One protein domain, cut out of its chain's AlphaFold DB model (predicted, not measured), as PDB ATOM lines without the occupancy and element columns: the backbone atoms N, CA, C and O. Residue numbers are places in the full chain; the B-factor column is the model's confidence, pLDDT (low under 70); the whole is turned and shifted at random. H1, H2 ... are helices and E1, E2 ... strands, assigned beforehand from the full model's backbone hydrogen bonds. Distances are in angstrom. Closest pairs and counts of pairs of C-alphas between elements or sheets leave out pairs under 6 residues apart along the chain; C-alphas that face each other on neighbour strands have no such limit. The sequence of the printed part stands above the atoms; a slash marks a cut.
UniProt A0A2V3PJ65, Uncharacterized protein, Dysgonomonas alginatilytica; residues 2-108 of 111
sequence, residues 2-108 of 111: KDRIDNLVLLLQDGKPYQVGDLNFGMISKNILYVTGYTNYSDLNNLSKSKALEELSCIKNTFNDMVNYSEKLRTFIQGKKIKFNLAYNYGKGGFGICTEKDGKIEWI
ATOM      1  N   LYS A   2      14.873 -47.917  41.524       84.56
ATOM      2  CA  LYS A   2      14.783 -48.059  40.059       84.56
ATOM      3  C   LYS A   2      13.844 -49.181  39.614       84.56
ATOM      4  O   LYS A   2      12.936 -48.922  38.839       84.56
ATOM      5  N   ASP A   3      13.966 -50.367  40.207       90.81
ATOM      6  CA  ASP A   3      13.131 -51.523  39.845       90.81
ATOM      7  C   ASP A   3      11.637 -51.288  40.097       90.81
ATOM      8  O   ASP A   3      10.795 -51.746  39.330       90.81
ATOM      9  N   ARG A   4      11.280 -50.511  41.132       92.50
ATOM     10  CA  ARG A   4       9.880 -50.135  41.392       92.50
ATOM     11  C   ARG A   4       9.340 -49.205  40.303       92.50
ATOM     12  O   ARG A   4       8.194 -49.360  39.896       92.50
ATOM     13  N   ILE A   5      10.162 -48.272  39.825       92.25
ATOM     14  CA  ILE A   5       9.817 -47.354  38.728       92.25
ATOM     15  C   ILE A   5       9.771 -48.105  37.387       92.25
ATOM     16  O   ILE A   5       8.907 -47.854  36.551       92.25
ATOM     17  N   ASP A   6      10.647 -49.083  37.179       91.75
ATOM     18  CA  ASP A   6      10.638 -49.878  35.952       91.75
ATOM     19  C   ASP A   6       9.458 -50.872  35.925       91.75
ATOM     20  O   ASP A   6       8.899 -51.131  34.851       91.75
ATOM     21  N   ASN A   7       9.033 -51.379  37.089       94.81
ATOM     22  CA  ASN A   7       7.817 -52.184  37.259       94.81
ATOM     23  C   ASN A   7       6.539 -51.363  37.081       94.81
ATOM     24  O   ASN A   7       5.573 -51.871  36.513       94.81
ATOM     25  N   LEU A   8       6.542 -50.092  37.501       95.38
ATOM     26  CA  LEU A   8       5.442 -49.164  37.240       95.38
ATOM     27  C   LEU A   8       5.080 -49.156  35.749       95.38
ATOM     28  O   LEU A   8       3.912 -49.302  35.409       95.38
ATOM     29  N   VAL A   9       6.070 -49.061  34.856       95.81
ATOM     30  CA  VAL A   9       5.819 -49.051  33.404       95.81
ATOM     31  C   VAL A   9       5.110 -50.325  32.932       95.81
ATOM     32  O   VAL A   9       4.173 -50.225  32.147       95.81
ATOM     33  N   LEU A  10       5.512 -51.500  33.431       94.88
ATOM     34  CA  LEU A  10       4.885 -52.777  33.057       94.88
ATOM     35  C   LEU A  10       3.415 -52.813  33.482       94.88
ATOM     36  O   LEU A  10       2.536 -53.127  32.687       94.88
ATOM     37  N   LEU A  11       3.142 -52.425  34.727       96.50
ATOM     38  CA  LEU A  11       1.786 -52.434  35.268       96.50
ATOM     39  C   LEU A  11       0.884 -51.426  34.550       96.50
ATOM     40  O   LEU A  11      -0.253 -51.755  34.219       96.50
ATOM     41  N   LEU A  12       1.401 -50.239  34.218       96.25
ATOM     42  CA  LEU A  12       0.654 -49.245  33.447       96.25
ATOM     43  C   LEU A  12       0.348 -49.706  32.016       96.25
ATOM     44  O   LEU A  12      -0.719 -49.378  31.497       96.25
ATOM     45  N   GLN A  13       1.253 -50.454  31.375       93.69
ATOM     46  CA  GLN A  13       1.009 -51.053  30.056       93.69
ATOM     47  C   GLN A  13      -0.126 -52.086  30.098       93.69
ATOM     48  O   GLN A  13      -0.930 -52.132  29.168       93.69
ATOM     49  N   ASP A  14      -0.251 -52.813  31.209       93.56
ATOM     50  CA  ASP A  14      -1.356 -53.740  31.486       93.56
ATOM     51  C   ASP A  14      -2.645 -53.032  31.953       93.56
ATOM     52  O   ASP A  14      -3.628 -53.686  32.309       93.56
ATOM     53  N   GLY A  15      -2.653 -51.696  32.002       92.31
ATOM     54  CA  GLY A  15      -3.782 -50.903  32.492       92.31
ATOM     55  C   GLY A  15      -3.994 -50.983  34.007       92.31
ATOM     56  O   GLY A  15      -5.042 -50.567  34.500       92.31
ATOM     57  N   LYS A  16      -3.020 -51.507  34.759       96.19
ATOM     58  CA  LYS A  16      -3.091 -51.641  36.215       96.19
ATOM     59  C   LYS A  16      -2.495 -50.399  36.881       96.19
ATOM     60  O   LYS A  16      -1.337 -50.066  36.615       96.19
ATOM     61  N   PRO A  17      -3.244 -49.709  37.755       95.19
ATOM     62  CA  PRO A  17      -2.681 -48.623  38.539       95.19
ATOM     63  C   PRO A  17      -1.630 -49.160  39.513       95.19
ATOM     64  O   PRO A  17      -1.711 -50.301  39.974       95.19
ATOM     65  N   TYR A  18      -0.634 -48.338  39.827       96.69
ATOM     66  CA  TYR A  18       0.458 -48.733  40.709       96.69
ATOM     67  C   TYR A  18       0.987 -47.555  41.517       96.69
ATOM     68  O   TYR A  18       1.005 -46.420  41.041       96.69
ATOM     69  N   GLN A  19       1.434 -47.837  42.740       95.62
ATOM     70  CA  GLN A  19       1.965 -46.839  43.658       95.62
ATOM     71  C   GLN A  19       3.486 -46.968  43.790       95.62
ATOM     72  O   GLN A  19       4.027 -48.039  44.093       95.62
ATOM     73  N   VAL A  20       4.185 -45.843  43.635       95.94
ATOM     74  CA  VAL A  20       5.621 -45.735  43.910       95.94
ATOM     75  C   VAL A  20       5.853 -44.533  44.817       95.94
ATOM     76  O   VAL A  20       5.591 -43.400  44.429       95.94
ATOM     77  N   GLY A  21       6.336 -44.795  46.035       93.50
ATOM     78  CA  GLY A  21       6.372 -43.778  47.090       93.50
ATOM     79  C   GLY A  21       4.961 -43.281  47.406       93.50
ATOM     80  O   GLY A  21       4.031 -44.084  47.517       93.50
ATOM     81  N   ASP A  22       4.800 -41.965  47.479       93.00
ATOM     82  CA  ASP A  22       3.520 -41.313  47.791       93.00
ATOM     83  C   ASP A  22       2.671 -41.022  46.546       93.00
ATOM     84  O   ASP A  22       1.553 -40.512  46.645       93.00
ATOM     85  N   LEU A  23       3.180 -41.371  45.358       97.31
ATOM     86  CA  LEU A  23       2.504 -41.126  44.092       97.31
ATOM     87  C   LEU A  23       1.795 -42.379  43.582       97.31
ATOM     88  O   LEU A  23       2.369 -43.466  43.476       97.31
ATOM     89  N   ASN A  24       0.535 -42.187  43.210       96.94
ATOM     90  CA  ASN A  24      -0.295 -43.170  42.539       96.94
ATOM     91  C   ASN A  24      -0.370 -42.855  41.052       96.94
ATOM     92  O   ASN A  24      -0.673 -41.730  40.649       96.94
ATOM     93  N   PHE A  25      -0.140 -43.877  40.243       98.00
ATOM     94  CA  PHE A  25      -0.096 -43.776  38.799       98.00
ATOM     95  C   PHE A  25      -1.187 -44.630  38.181       98.00
ATOM     96  O   PHE A  25      -1.477 -45.728  38.656       98.00
ATOM     97  N   GLY A  26      -1.732 -44.165  37.068       97.25
ATOM     98  CA  GLY A  26      -2.589 -44.985  36.231       97.25
ATOM     99  C   GLY A  26      -2.827 -44.358  34.870       97.25
ATOM    100  O   GLY A  26      -2.410 -43.234  34.589       97.25
ATOM    101  N   MET A  27      -3.523 -45.095  34.014       97.12
ATOM    102  CA  MET A  27      -3.860 -44.654  32.666       97.12
ATOM    103  C   MET A  27      -5.364 -44.396  32.579       97.12
ATOM    104  O   MET A  27      -6.157 -45.292  32.844       97.12
ATOM    105  N   ILE A  28      -5.770 -43.185  32.179       92.56
ATOM    106  CA  ILE A  28      -7.177 -42.912  31.803       92.56
ATOM    107  C   ILE A  28      -7.467 -43.536  30.434       92.56
ATOM    108  O   ILE A  28      -8.550 -44.034  30.156       92.56
ATOM    109  N   SER A  29      -6.481 -43.461  29.546       92.25
ATOM    110  CA  SER A  29      -6.485 -44.056  28.214       92.25
ATOM    111  C   SER A  29      -5.039 -44.338  27.823       92.25
ATOM    112  O   SER A  29      -4.123 -43.892  28.514       92.25
ATOM    113  N   LYS A  30      -4.806 -44.980  26.672       90.50
ATOM    114  CA  LYS A  30      -3.448 -45.263  26.163       90.50
ATOM    115  C   LYS A  30      -2.532 -44.027  26.090       90.50
ATOM    116  O   LYS A  30      -1.315 -44.178  26.147       90.50
ATOM    117  N   ASN A  31      -3.105 -42.822  26.012       94.19
ATOM    118  CA  ASN A  31      -2.368 -41.575  25.792       94.19
ATOM    119  C   ASN A  31      -2.400 -40.603  26.979       94.19
ATOM    120  O   ASN A  31      -1.816 -39.526  26.878       94.19
ATOM    121  N   ILE A  32      -3.098 -40.930  28.074       96.12
ATOM    122  CA  ILE A  32      -3.231 -40.026  29.223       96.12
ATOM    123  C   ILE A  32      -2.829 -40.759  30.498       96.12
ATOM    124  O   ILE A  32      -3.591 -41.584  31.007       96.12
ATOM    125  N   LEU A  33      -1.651 -40.403  31.005       97.62
ATOM    126  CA  LEU A  33      -1.169 -40.782  32.328       97.62
ATOM    127  C   LEU A  33      -1.781 -39.834  33.362       97.62
ATOM    128  O   LEU A  33      -1.783 -38.618  33.157       97.62
ATOM    129  N   TYR A  34      -2.264 -40.372  34.476       96.94
ATOM    130  CA  TYR A  34      -2.552 -39.576  35.660       96.94
ATOM    131  C   TYR A  34      -1.570 -39.914  36.779       96.94
ATOM    132  O   TYR A  34      -1.218 -41.077  36.985       96.94
ATOM    133  N   VAL A  35      -1.144 -38.878  37.493       98.25
ATOM    134  CA  VAL A  35      -0.236 -38.946  38.637       98.25
ATOM    135  C   VAL A  35      -0.931 -38.246  39.793       98.25
ATOM    136  O   VAL A  35      -1.275 -37.072  39.688       98.25
ATOM    137  N   THR A  36      -1.190 -38.972  40.874       98.06
ATOM    138  CA  THR A  36      -1.958 -38.466  42.016       98.06
ATOM    139  C   THR A  36      -1.133 -38.569  43.283       98.06
ATOM    140  O   THR A  36      -0.675 -39.659  43.627       98.06
ATOM    141  N   GLY A  37      -0.978 -37.446  43.975       97.94
ATOM    142  CA  GLY A  37      -0.533 -37.406  45.364       97.94
ATOM    143  C   GLY A  37      -1.682 -36.991  46.277       97.94
ATOM    144  O   GLY A  37      -2.705 -36.472  45.815       97.94
ATOM    145  N   TYR A  38      -1.509 -37.228  47.572       96.88
ATOM    146  CA  TYR A  38      -2.477 -36.828  48.585       96.88
ATOM    147  C   TYR A  38      -1.943 -35.660  49.407       96.88
ATOM    148  O   TYR A  38      -0.748 -35.598  49.684       96.88
ATOM    149  N   THR A  39      -2.828 -34.741  49.784       96.62
ATOM    150  CA  THR A  39      -2.482 -33.649  50.695       96.62
ATOM    151  C   THR A  39      -2.100 -34.190  52.069       96.62
ATOM    152  O   THR A  39      -2.677 -35.174  52.540       96.62
ATOM    153  N   ASN A  40      -1.149 -33.529  52.730       94.19
ATOM    154  CA  ASN A  40      -0.754 -33.869  54.100       94.19
ATOM    155  C   ASN A  40      -1.691 -33.253  55.152       94.19
ATOM    156  O   ASN A  40      -1.573 -33.540  56.344       94.19
ATOM    157  N   TYR A  41      -2.620 -32.393  54.729       94.19
ATOM    158  CA  TYR A  41      -3.588 -31.756  55.610       94.19
ATOM    159  C   TYR A  41      -4.723 -32.723  55.932       94.19
ATOM    160  O   TYR A  41      -5.482 -33.112  55.051       94.19
ATOM    161  N   SER A  42      -4.867 -33.079  57.209       90.12
ATOM    162  CA  SER A  42      -5.970 -33.914  57.699       90.12
ATOM    163  C   SER A  42      -7.302 -33.164  57.773       90.12
ATOM    164  O   SER A  42      -8.351 -33.782  57.616       90.12
ATOM    165  N   ASP A  43      -7.267 -31.844  57.962       90.56
ATOM    166  CA  ASP A  43      -8.425 -30.951  57.911       90.56
ATOM    167  C   ASP A  43      -8.283 -29.990  56.726       90.56
ATOM    168  O   ASP A  43      -7.370 -29.159  56.686       90.56
ATOM    169  N   LEU A  44      -9.199 -30.103  55.763       90.88
ATOM    170  CA  LEU A  44      -9.199 -29.296  54.544       90.88
ATOM    171  C   LEU A  44      -9.419 -27.806  54.799       90.88
ATOM    172  O   LEU A  44      -8.994 -27.003  53.975       90.88
ATOM    173  N   ASN A  45      -9.989 -27.411  55.942       91.38
ATOM    174  CA  ASN A  45     -10.109 -25.993  56.295       91.38
ATOM    175  C   ASN A  45      -8.738 -25.315  56.470       91.38
ATOM    176  O   ASN A  45      -8.625 -24.097  56.363       91.38
ATOM    177  N   ASN A  46      -7.683 -26.101  56.713       94.12
ATOM    178  CA  ASN A  46      -6.312 -25.610  56.857       94.12
ATOM    179  C   ASN A  46      -5.533 -25.579  55.529       94.12
ATOM    180  O   ASN A  46      -4.402 -25.061  55.482       94.12
ATOM    181  N   LEU A  47      -6.122 -26.125  54.461       96.50
ATOM    182  CA  LEU A  47      -5.548 -26.172  53.124       96.50
ATOM    183  C   LEU A  47      -6.050 -24.980  52.305       96.50
ATOM    184  O   LEU A  47      -7.159 -24.980  51.789       96.50
ATOM    185  N   SER A  48      -5.203 -23.969  52.133       96.94
ATOM    186  CA  SER A  48      -5.479 -22.881  51.195       96.94
ATOM    187  C   SER A  48      -5.164 -23.301  49.757       96.94
ATOM    188  O   SER A  48      -4.356 -24.201  49.510       96.94
ATOM    189  N   LYS A  49      -5.702 -22.564  48.777       97.44
ATOM    190  CA  LYS A  49      -5.329 -22.753  47.364       97.44
ATOM    191  C   LYS A  49      -3.825 -22.636  47.114       97.44
ATOM    192  O   LYS A  49      -3.293 -23.403  46.324       97.44
ATOM    193  N   SER A  50      -3.134 -21.707  47.777       97.56
ATOM    194  CA  SER A  50      -1.681 -21.554  47.620       97.56
ATOM    195  C   SER A  50      -0.921 -22.799  48.081       97.56
ATOM    196  O   SER A  50      -0.066 -23.285  47.349       97.56
ATOM    197  N   LYS A  51      -1.292 -23.363  49.235       97.94
ATOM    198  CA  LYS A  51      -0.709 -24.601  49.769       97.94
ATOM    199  C   LYS A  51      -1.023 -25.810  48.890       97.94
ATOM    200  O   LYS A  51      -0.147 -26.622  48.628       97.94
ATOM    201  N   ALA A  52      -2.248 -25.903  48.376       98.06
ATOM    202  CA  ALA A  52      -2.616 -26.954  47.432       98.06
ATOM    203  C   ALA A  52      -1.786 -26.878  46.134       98.06
ATOM    204  O   ALA A  52      -1.353 -27.900  45.611       98.06
ATOM    205  N   LEU A  53      -1.521 -25.674  45.620       98.19
ATOM    206  CA  LEU A  53      -0.651 -25.496  44.452       98.19
ATOM    207  C   LEU A  53       0.816 -25.833  44.756       98.19
ATOM    208  O   LEU A  53       1.499 -26.382  43.895       98.19
ATOM    209  N   GLU A  54       1.290 -25.545  45.967       98.19
ATOM    210  CA  GLU A  54       2.620 -25.949  46.431       98.19
ATOM    211  C   GLU A  54       2.752 -27.479  46.487       98.19
ATOM    212  O   GLU A  54       3.666 -28.034  45.880       98.19
ATOM    213  N   GLU A  55       1.797 -28.180  47.106       98.25
ATOM    214  CA  GLU A  55       1.790 -29.649  47.148       98.25
ATOM    215  C   GLU A  55       1.670 -30.267  45.744       98.25
ATOM    216  O   GLU A  55       2.348 -31.248  45.434       98.25
ATOM    217  N   LEU A  56       0.877 -29.665  44.853       98.31
ATOM    218  CA  LEU A  56       0.801 -30.084  43.451       98.31
ATOM    219  C   LEU A  56       2.138 -29.899  42.718       98.31
ATOM    220  O   LEU A  56       2.535 -30.751  41.921       98.31
ATOM    221  N   SER A  57       2.859 -28.815  43.007       98.19
ATOM    222  CA  SER A  57       4.209 -28.588  42.489       98.19
ATOM    223  C   SER A  57       5.195 -29.639  43.010       98.19
ATOM    224  O   SER A  57       5.985 -30.176  42.232       98.19
ATOM    225  N   CYS A  58       5.101 -30.020  44.287       98.06
ATOM    226  CA  CYS A  58       5.895 -31.110  44.857       98.06
ATOM    227  C   CYS A  58       5.641 -32.438  44.133       98.06
ATOM    228  O   CYS A  58       6.597 -33.104  43.742       98.06
ATOM    229  N   ILE A  59       4.379 -32.781  43.850       98.38
ATOM    230  CA  ILE A  59       4.020 -33.978  43.068       98.38
ATOM    231  C   ILE A  59       4.702 -33.967  41.690       98.38
ATOM    232  O   ILE A  59       5.271 -34.978  41.267       98.38
ATOM    233  N   LYS A  60       4.671 -32.827  40.990       98.12
ATOM    234  CA  LYS A  60       5.316 -32.665  39.675       98.12
ATOM    235  C   LYS A  60       6.831 -32.824  39.759       98.12
ATOM    236  O   LYS A  60       7.413 -33.493  38.907       98.12
ATOM    237  N   ASN A  61       7.458 -32.252  40.782       98.12
ATOM    238  CA  ASN A  61       8.897 -32.369  41.004       98.12
ATOM    239  C   ASN A  61       9.295 -33.823  41.275       98.12
ATOM    240  O   ASN A  61      10.146 -34.354  40.568       98.12
ATOM    241  N   THR A  62       8.601 -34.508  42.189       97.75
ATOM    242  CA  THR A  62       8.844 -35.931  42.472       97.75
ATOM    243  C   THR A  62       8.673 -36.796  41.224       97.75
ATOM    244  O   THR A  62       9.486 -37.681  40.963       97.75
ATOM    245  N   PHE A  63       7.648 -36.533  40.411       97.88
ATOM    246  CA  PHE A  63       7.481 -37.232  39.140       97.88
ATOM    247  C   PHE A  63       8.647 -36.979  38.173       97.88
ATOM    248  O   PHE A  63       9.166 -37.925  37.582       97.88
ATOM    249  N   ASN A  64       9.080 -35.726  38.019       97.38
ATOM    250  CA  ASN A  64      10.205 -35.380  37.151       97.38
ATOM    251  C   ASN A  64      11.506 -36.048  37.612       97.38
ATOM    252  O   ASN A  64      12.258 -36.550  36.779       97.38
ATOM    253  N   ASP A  65      11.736 -36.144  38.922       96.88
ATOM    254  CA  ASP A  65      12.878 -36.873  39.476       96.88
ATOM    255  C   ASP A  65      12.824 -38.362  39.104       96.88
ATOM    256  O   ASP A  65      13.822 -38.936  38.662       96.88
ATOM    257  N   MET A  66      11.642 -38.988  39.182       96.75
ATOM    258  CA  MET A  66      11.450 -40.377  38.742       96.75
ATOM    259  C   MET A  66      11.712 -40.556  37.240       96.75
ATOM    260  O   MET A  66      12.310 -41.556  36.838       96.75
ATOM    261  N   VAL A  67      11.285 -39.600  36.409       96.94
ATOM    262  CA  VAL A  67      11.530 -39.596  34.955       96.94
ATOM    263  C   VAL A  67      13.018 -39.456  34.644       96.94
ATOM    264  O   VAL A  67      13.534 -40.168  33.783       96.94
ATOM    265  N   ASN A  68      13.722 -38.576  35.352       95.81
ATOM    266  CA  ASN A  68      15.164 -38.391  35.186       95.81
ATOM    267  C   ASN A  68      15.949 -39.639  35.601       95.81
ATOM    268  O   ASN A  68      16.978 -39.952  35.005       95.81
ATOM    269  N   TYR A  69      15.439 -40.372  36.589       94.75
ATOM    270  CA  TYR A  69      16.083 -41.560  37.131       94.75
ATOM    271  C   TYR A  69      15.799 -42.855  36.340       94.75
ATOM    272  O   TYR A  69      16.619 -43.776  36.358       94.75
ATOM    273  N   SER A  70      14.666 -42.956  35.633       95.69
ATOM    274  CA  SER A  70      14.307 -44.127  34.815       95.69
ATOM    275  C   SER A  70      14.113 -43.760  33.345       95.69
ATOM    276  O   SER A  70      13.097 -43.196  32.936       95.69
ATOM    277  N   GLU A  71      15.055 -44.198  32.510       96.00
ATOM    278  CA  GLU A  71      14.938 -44.108  31.052       96.00
ATOM    279  C   GLU A  71      13.702 -44.841  30.511       96.00
ATOM    280  O   GLU A  71      13.079 -44.391  29.545       96.00
ATOM    281  N   LYS A  72      13.309 -45.944  31.157       96.50
ATOM    282  CA  LYS A  72      12.118 -46.709  30.785       96.50
ATOM    283  C   LYS A  72      10.856 -45.874  30.981       96.50
ATOM    284  O   LYS A  72      10.027 -45.807  30.074       96.50
ATOM    285  N   LEU A  73      10.729 -45.202  32.129       97.00
ATOM    286  CA  LEU A  73       9.619 -44.287  32.387       97.00
ATOM    287  C   LEU A  73       9.652 -43.101  31.420       97.00
ATOM    288  O   LEU A  73       8.631 -42.799  30.806       97.00
ATOM    289  N   ARG A  74      10.825 -42.483  31.229       97.56
ATOM    290  CA  ARG A  74      11.019 -41.366  30.294       97.56
ATOM    291  C   ARG A  74      10.561 -41.711  28.881       97.56
ATOM    292  O   ARG A  74       9.838 -40.930  28.277       97.56
ATOM    293  N   THR A  75      10.931 -42.885  28.379       97.56
ATOM    294  CA  THR A  75      10.521 -43.363  27.049       97.56
ATOM    295  C   THR A  75       9.028 -43.672  27.009       97.56
ATOM    296  O   THR A  75       8.335 -43.275  26.077       97.56
ATOM    297  N   PHE A  76       8.494 -44.324  28.045       96.50
ATOM    298  CA  PHE A  76       7.075 -44.672  28.120       96.50
ATOM    299  C   PHE A  76       6.153 -43.448  28.023       96.50
ATOM    300  O   PHE A  76       5.111 -43.523  27.364       96.50
ATOM    301  N   ILE A  77       6.519 -42.329  28.653       96.75
ATOM    302  CA  ILE A  77       5.695 -41.112  28.674       96.75
ATOM    303  C   ILE A  77       5.832 -40.240  27.421       96.75
ATOM    304  O   ILE A  77       5.057 -39.296  27.264       96.75
ATOM    305  N   GLN A  78       6.762 -40.539  26.507       96.62
ATOM    306  CA  GLN A  78       6.891 -39.785  25.259       96.62
ATOM    307  C   GLN A  78       5.576 -39.814  24.466       96.62
ATOM    308  O   GLN A  78       4.938 -40.855  24.300       96.62
ATOM    309  N   GLY A  79       5.142 -38.634  24.016       94.94
ATOM    310  CA  GLY A  79       3.884 -38.452  23.287       94.94
ATOM    311  C   GLY A  79       2.609 -38.606  24.128       94.94
ATOM    312  O   GLY A  79       1.512 -38.479  23.584       94.94
ATOM    313  N   LYS A  80       2.711 -38.866  25.440       96.00
ATOM    314  CA  LYS A  80       1.552 -38.942  26.341       96.00
ATOM    315  C   LYS A  80       1.274 -37.591  26.981       96.00
ATOM    316  O   LYS A  80       2.181 -36.822  27.280       96.00
ATOM    317  N   LYS A  81      -0.005 -37.331  27.242       96.81
ATOM    318  CA  LYS A  81      -0.423 -36.238  28.121       96.81
ATOM    319  C   LYS A  81      -0.360 -36.710  29.562       96.81
ATOM    320  O   LYS A  81      -0.725 -37.848  29.859       96.81
ATOM    321  N   ILE A  82       0.054 -35.815  30.446       97.62
ATOM    322  CA  ILE A  82       0.160 -36.095  31.874       97.62
ATOM    323  C   ILE A  82      -0.821 -35.185  32.601       97.62
ATOM    324  O   ILE A  82      -0.884 -33.985  32.336       97.62
ATOM    325  N   LYS A  83      -1.623 -35.784  33.475       98.00
ATOM    326  CA  LYS A  83      -2.499 -35.082  34.407       98.00
ATOM    327  C   LYS A  83      -1.957 -35.262  35.815       98.00
ATOM    328  O   LYS A  83      -1.840 -36.398  36.272       98.00
ATOM    329  N   PHE A  84      -1.665 -34.164  36.496       98.50
ATOM    330  CA  PHE A  84      -1.266 -34.190  37.900       98.50
ATOM    331  C   PHE A  84      -2.473 -33.877  38.765       98.50
ATOM    332  O   PHE A  84      -3.217 -32.956  38.453       98.50
ATOM    333  N   ASN A  85      -2.681 -34.628  39.840       98.12
ATOM    334  CA  ASN A  85      -3.805 -34.422  40.744       98.12
ATOM    335  C   ASN A  85      -3.300 -34.308  42.176       98.12
ATOM    336  O   ASN A  85      -2.523 -35.153  42.626       98.12
ATOM    337  N   LEU A  86      -3.818 -33.318  42.895       98.44
ATOM    338  CA  LEU A  86      -3.803 -33.316  44.348       98.44
ATOM    339  C   LEU A  86      -5.153 -33.847  44.829       98.44
ATOM    340  O   LEU A  86      -6.202 -33.363  44.394       98.44
ATOM    341  N   ALA A  87      -5.134 -34.832  45.717       97.56
ATOM    342  CA  ALA A  87      -6.330 -35.435  46.289       97.56
ATOM    343  C   ALA A  87      -6.313 -35.381  47.819       97.56
ATOM    344  O   ALA A  87      -5.265 -35.265  48.445       97.56
ATOM    345  N   TYR A  88      -7.482 -35.498  48.432       96.12
ATOM    346  CA  TYR A  88      -7.625 -35.721  49.866       96.12
ATOM    347  C   TYR A  88      -7.957 -37.185  50.121       96.12
ATOM    348  O   TYR A  88      -8.833 -37.737  49.456       96.12
ATOM    349  N   ASN A  89      -7.262 -37.810  51.073       92.75
ATOM    350  CA  ASN A  89      -7.525 -39.178  51.508       92.75
ATOM    351  C   ASN A  89      -8.259 -39.148  52.854       92.75
ATOM    352  O   ASN A  89      -7.688 -38.740  53.859       92.75
ATOM    353  N   TYR A  90      -9.504 -39.625  52.881       89.31
ATOM    354  CA  TYR A  90     -10.321 -39.710  54.100       89.31
ATOM    355  C   TYR A  90     -10.292 -41.114  54.736       89.31
ATOM    356  O   TYR A  90     -11.187 -41.500  55.490       89.31
ATOM    357  N   GLY A  91      -9.293 -41.931  54.392       84.69
ATOM    358  CA  GLY A  91      -9.032 -43.264  54.942       84.69
ATOM    359  C   GLY A  91      -9.805 -44.398  54.263       84.69
ATOM    360  O   GLY A  91      -9.266 -45.487  54.095       84.69
ATOM    361  N   LYS A  92     -11.047 -44.156  53.827       82.88
ATOM    362  CA  LYS A  92     -11.871 -45.139  53.085       82.88
ATOM    363  C   LYS A  92     -11.893 -44.900  51.571       82.88
ATOM    364  O   LYS A  92     -12.595 -45.596  50.844       82.88
ATOM    365  N   GLY A  93     -11.163 -43.893  51.111       83.81
ATOM    366  CA  GLY A  93     -11.122 -43.446  49.729       83.81
ATOM    367  C   GLY A  93     -10.511 -42.055  49.643       83.81
ATOM    368  O   GLY A  93      -9.980 -41.533  50.626       83.81
ATOM    369  N   GLY A  94     -10.617 -41.438  48.473       88.50
ATOM    370  CA  GLY A  94     -10.197 -40.061  48.294       88.50
ATOM    371  C   GLY A  94     -11.001 -39.339  47.229       88.50
ATOM    372  O   GLY A  94     -11.677 -39.963  46.412       88.50
ATOM    373  N   PHE A  95     -10.924 -38.014  47.250       92.31
ATOM    374  CA  PHE A  95     -11.486 -37.158  46.210       92.31
ATOM    375  C   PHE A  95     -10.459 -36.124  45.764       92.31
ATOM    376  O   PHE A  95      -9.580 -35.723  46.527       92.31
ATOM    377  N   GLY A  96     -10.550 -35.718  44.500       95.56
ATOM    378  CA  GLY A  96      -9.651 -34.717  43.939       95.56
ATOM    379  C   GLY A  96      -9.921 -33.333  44.525       95.56
ATOM    380  O   GLY A  96     -11.071 -32.937  44.687       95.56
ATOM    381  N   ILE A  97      -8.852 -32.598  44.815       97.69
ATOM    382  CA  ILE A  97      -8.890 -31.190  45.217       97.69
ATOM    383  C   ILE A  97      -8.724 -30.317  43.972       97.69
ATOM    384  O   ILE A  97      -9.569 -29.475  43.659       97.69
ATOM    385  N   CYS A  98      -7.647 -30.556  43.227       98.00
ATOM    386  CA  CYS A  98      -7.365 -29.890  41.965       98.00
ATOM    387  C   CYS A  98      -6.564 -30.796  41.027       98.00
ATOM    388  O   CYS A  98      -5.916 -31.758  41.450       98.00
ATOM    389  N   THR A  99      -6.628 -30.478  39.739       97.75
ATOM    390  CA  THR A  99      -5.867 -31.150  38.687       97.75
ATOM    391  C   THR A  99      -5.125 -30.124  37.839       97.75
ATOM    392  O   THR A  99      -5.637 -29.036  37.580       97.75
ATOM    393  N   GLU A 100      -3.917 -30.467  37.403       97.62
ATOM    394  CA  GLU A 100      -3.190 -29.745  36.368       97.62
ATOM    395  C   GLU A 100      -3.128 -30.580  35.095       97.62
ATOM    396  O   GLU A 100      -2.687 -31.737  35.098       97.62
ATOM    397  N   LYS A 101      -3.493 -29.950  33.980       94.19
ATOM    398  CA  LYS A 101      -3.285 -30.490  32.641       94.19
ATOM    399  C   LYS A 101      -2.826 -29.383  31.705       94.19
ATOM    400  O   LYS A 101      -3.489 -28.354  31.600       94.19
ATOM    401  N   ASP A 102      -1.735 -29.626  30.983       91.69
ATOM    402  CA  ASP A 102      -1.204 -28.698  29.976       91.69
ATOM    403  C   ASP A 102      -1.009 -27.270  30.556       91.69
ATOM    404  O   ASP A 102      -1.358 -26.271  29.928       91.69
ATOM    405  N   GLY A 103      -0.519 -27.179  31.804       92.31
ATOM    406  CA  GLY A 103      -0.280 -25.923  32.532       92.31
ATOM    407  C   GLY A 103      -1.530 -25.222  33.080       92.31
ATOM    408  O   GLY A 103      -1.417 -24.158  33.687       92.31
ATOM    409  N   LYS A 104      -2.726 -25.789  32.888       96.81
ATOM    410  CA  LYS A 104      -3.986 -25.233  33.396       96.81
ATOM    411  C   LYS A 104      -4.432 -25.975  34.647       96.81
ATOM    412  O   LYS A 104      -4.524 -27.201  34.630       96.81
ATOM    413  N   ILE A 105      -4.744 -25.212  35.694       97.81
ATOM    414  CA  ILE A 105      -5.302 -25.726  36.946       97.81
ATOM    415  C   ILE A 105      -6.827 -25.709  36.882       97.81
ATOM    416  O   ILE A 105      -7.434 -24.676  36.595       97.81
ATOM    417  N   GLU A 106      -7.436 -26.836  37.221       97.62
ATOM    418  CA  GLU A 106      -8.872 -26.989  37.431       97.62
ATOM    419  C   GLU A 106      -9.127 -27.385  38.892       97.62
ATOM    420  O   GLU A 106      -8.516 -28.317  39.419       97.62
ATOM    421  N   TRP A 107     -10.019 -26.650  39.559       97.69
ATOM    422  CA  TRP A 107     -10.422 -26.910  40.941       97.69
ATOM    423  C   TRP A 107     -11.672 -27.784  40.953       97.69
ATOM    424  O   TRP A 107     -12.673 -27.434  40.335       97.69
ATOM    425  N   ILE A 108     -11.610 -28.902  41.674       96.75
ATOM    426  CA  ILE A 108     -12.700 -29.884  41.763       96.75
ATOM    427  C   ILE A 108     -13.621 -29.542  42.940       96.75
ATOM    428  O   ILE A 108     -14.830 -29.752  42.876       96.75
TER     429      ILE A 108
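What this domain is: This is residues 2 to 108 of the 111 residues of an uncharacterized protein of Dysgonomonas alginatilytica (UniProt A0A2V3PJ65). What is the main picture? A strongly twisted six-stranded sheet makes a wall, with the long helix H2 slanting over E3, E4 and E5, H1 over its E1 edge, and short H3 turning a corner from H2 to pack on H1. It makes two layers, with H1 and H2 on one face of the sheet. What are the parts and the size? The printed part has 107 residues, with three named helices and six named strands in the order H1 E1 E2 E3 H2 H3 E4 E5 E6, class mixed. The sheet, order E1 E2 E3 E4 E5 E6, is mixed, and the whole is compact, with a radius of gyration of the C-alphas of 13.7 A and spans of 39 by 29 by 24 A.

How they stand to each other: Where does the printed part start? H1, residues 2 to 13, is on the sheet at a height of 8.8 A, over E1, residues 18 to 20, and only just over E2, residues 23 to 29, on which 3 of its C-alphas fall. The closest C-alphas of H1 and E1, Leu 8 and Tyr 18, are 6.1 A apart. How do the first strands pair? E1, E2 and E3, residues 32 to 38, form a meander, each strand the antiparallel neighbour of the one before, with N 18 and O 25 at 3.0 A and N 24 and O 36 at 2.8 A, within hydrogen-bond range. What follows? H2, residues 49 to 69, is on the sheet at a height of 8.4 A, slantwise to the strands at 55 degrees to E3 on the local plane. H3, residues 71 to 76, touches H2 only at the corner, closest C-alphas Val 67 and Arg 74, 5.0 A, and touches H1 at a shallow tilt of 13 degrees, the same way, closest C-alphas Val 9 and Leu 73, 6.2 A. Every O i to N i+4 pair is within hydrogen-bond range in H2 and H3, and 6 of 8 are in H1. How does the printed part finish? E3, H2 H3 and E4, residues 81 to 89, form a strand-helix-strand unit, two parallel neighbour strands with helices between, its crossover right-handed, with N 33 and O 81 at 2.9 A. E4, E5, residues 94 to 101, and E6, residues 104 to 107, form a second meander, with N 84 and O 100 at 3.0 A and N 99 and O 106 at 2.9 A; E5 bends by 63 degrees at residue 97. The closest C-alphas of H2 and E4, Leu 56 and Leu 86, are 5.7 A apart.

Where its parts are: Where are the anchor points? H1 begins at C-alpha 2 (14.783, -48.059, 40.059), and E6 ends at C-alpha 107 (-10.422, -26.910, 40.941). How long are the longer elements? H2 measures 30.3 A, E4 24.6 A, E3 and E5 19.6 A each, E2 18.5 A and H1 17.3 A.

The domain as a whole: How far apart are the extremes? The two C-alphas farthest apart, Asn 45 and Glu 71, are 39.9 A apart. Is there a cut, a long link or low confidence? The printed part has no cut and no long link; the link from E3 to H2, 10 residues, is short and the others are tight. The mean pLDDT of the printed part is 95.3, and no printed residue is under 70.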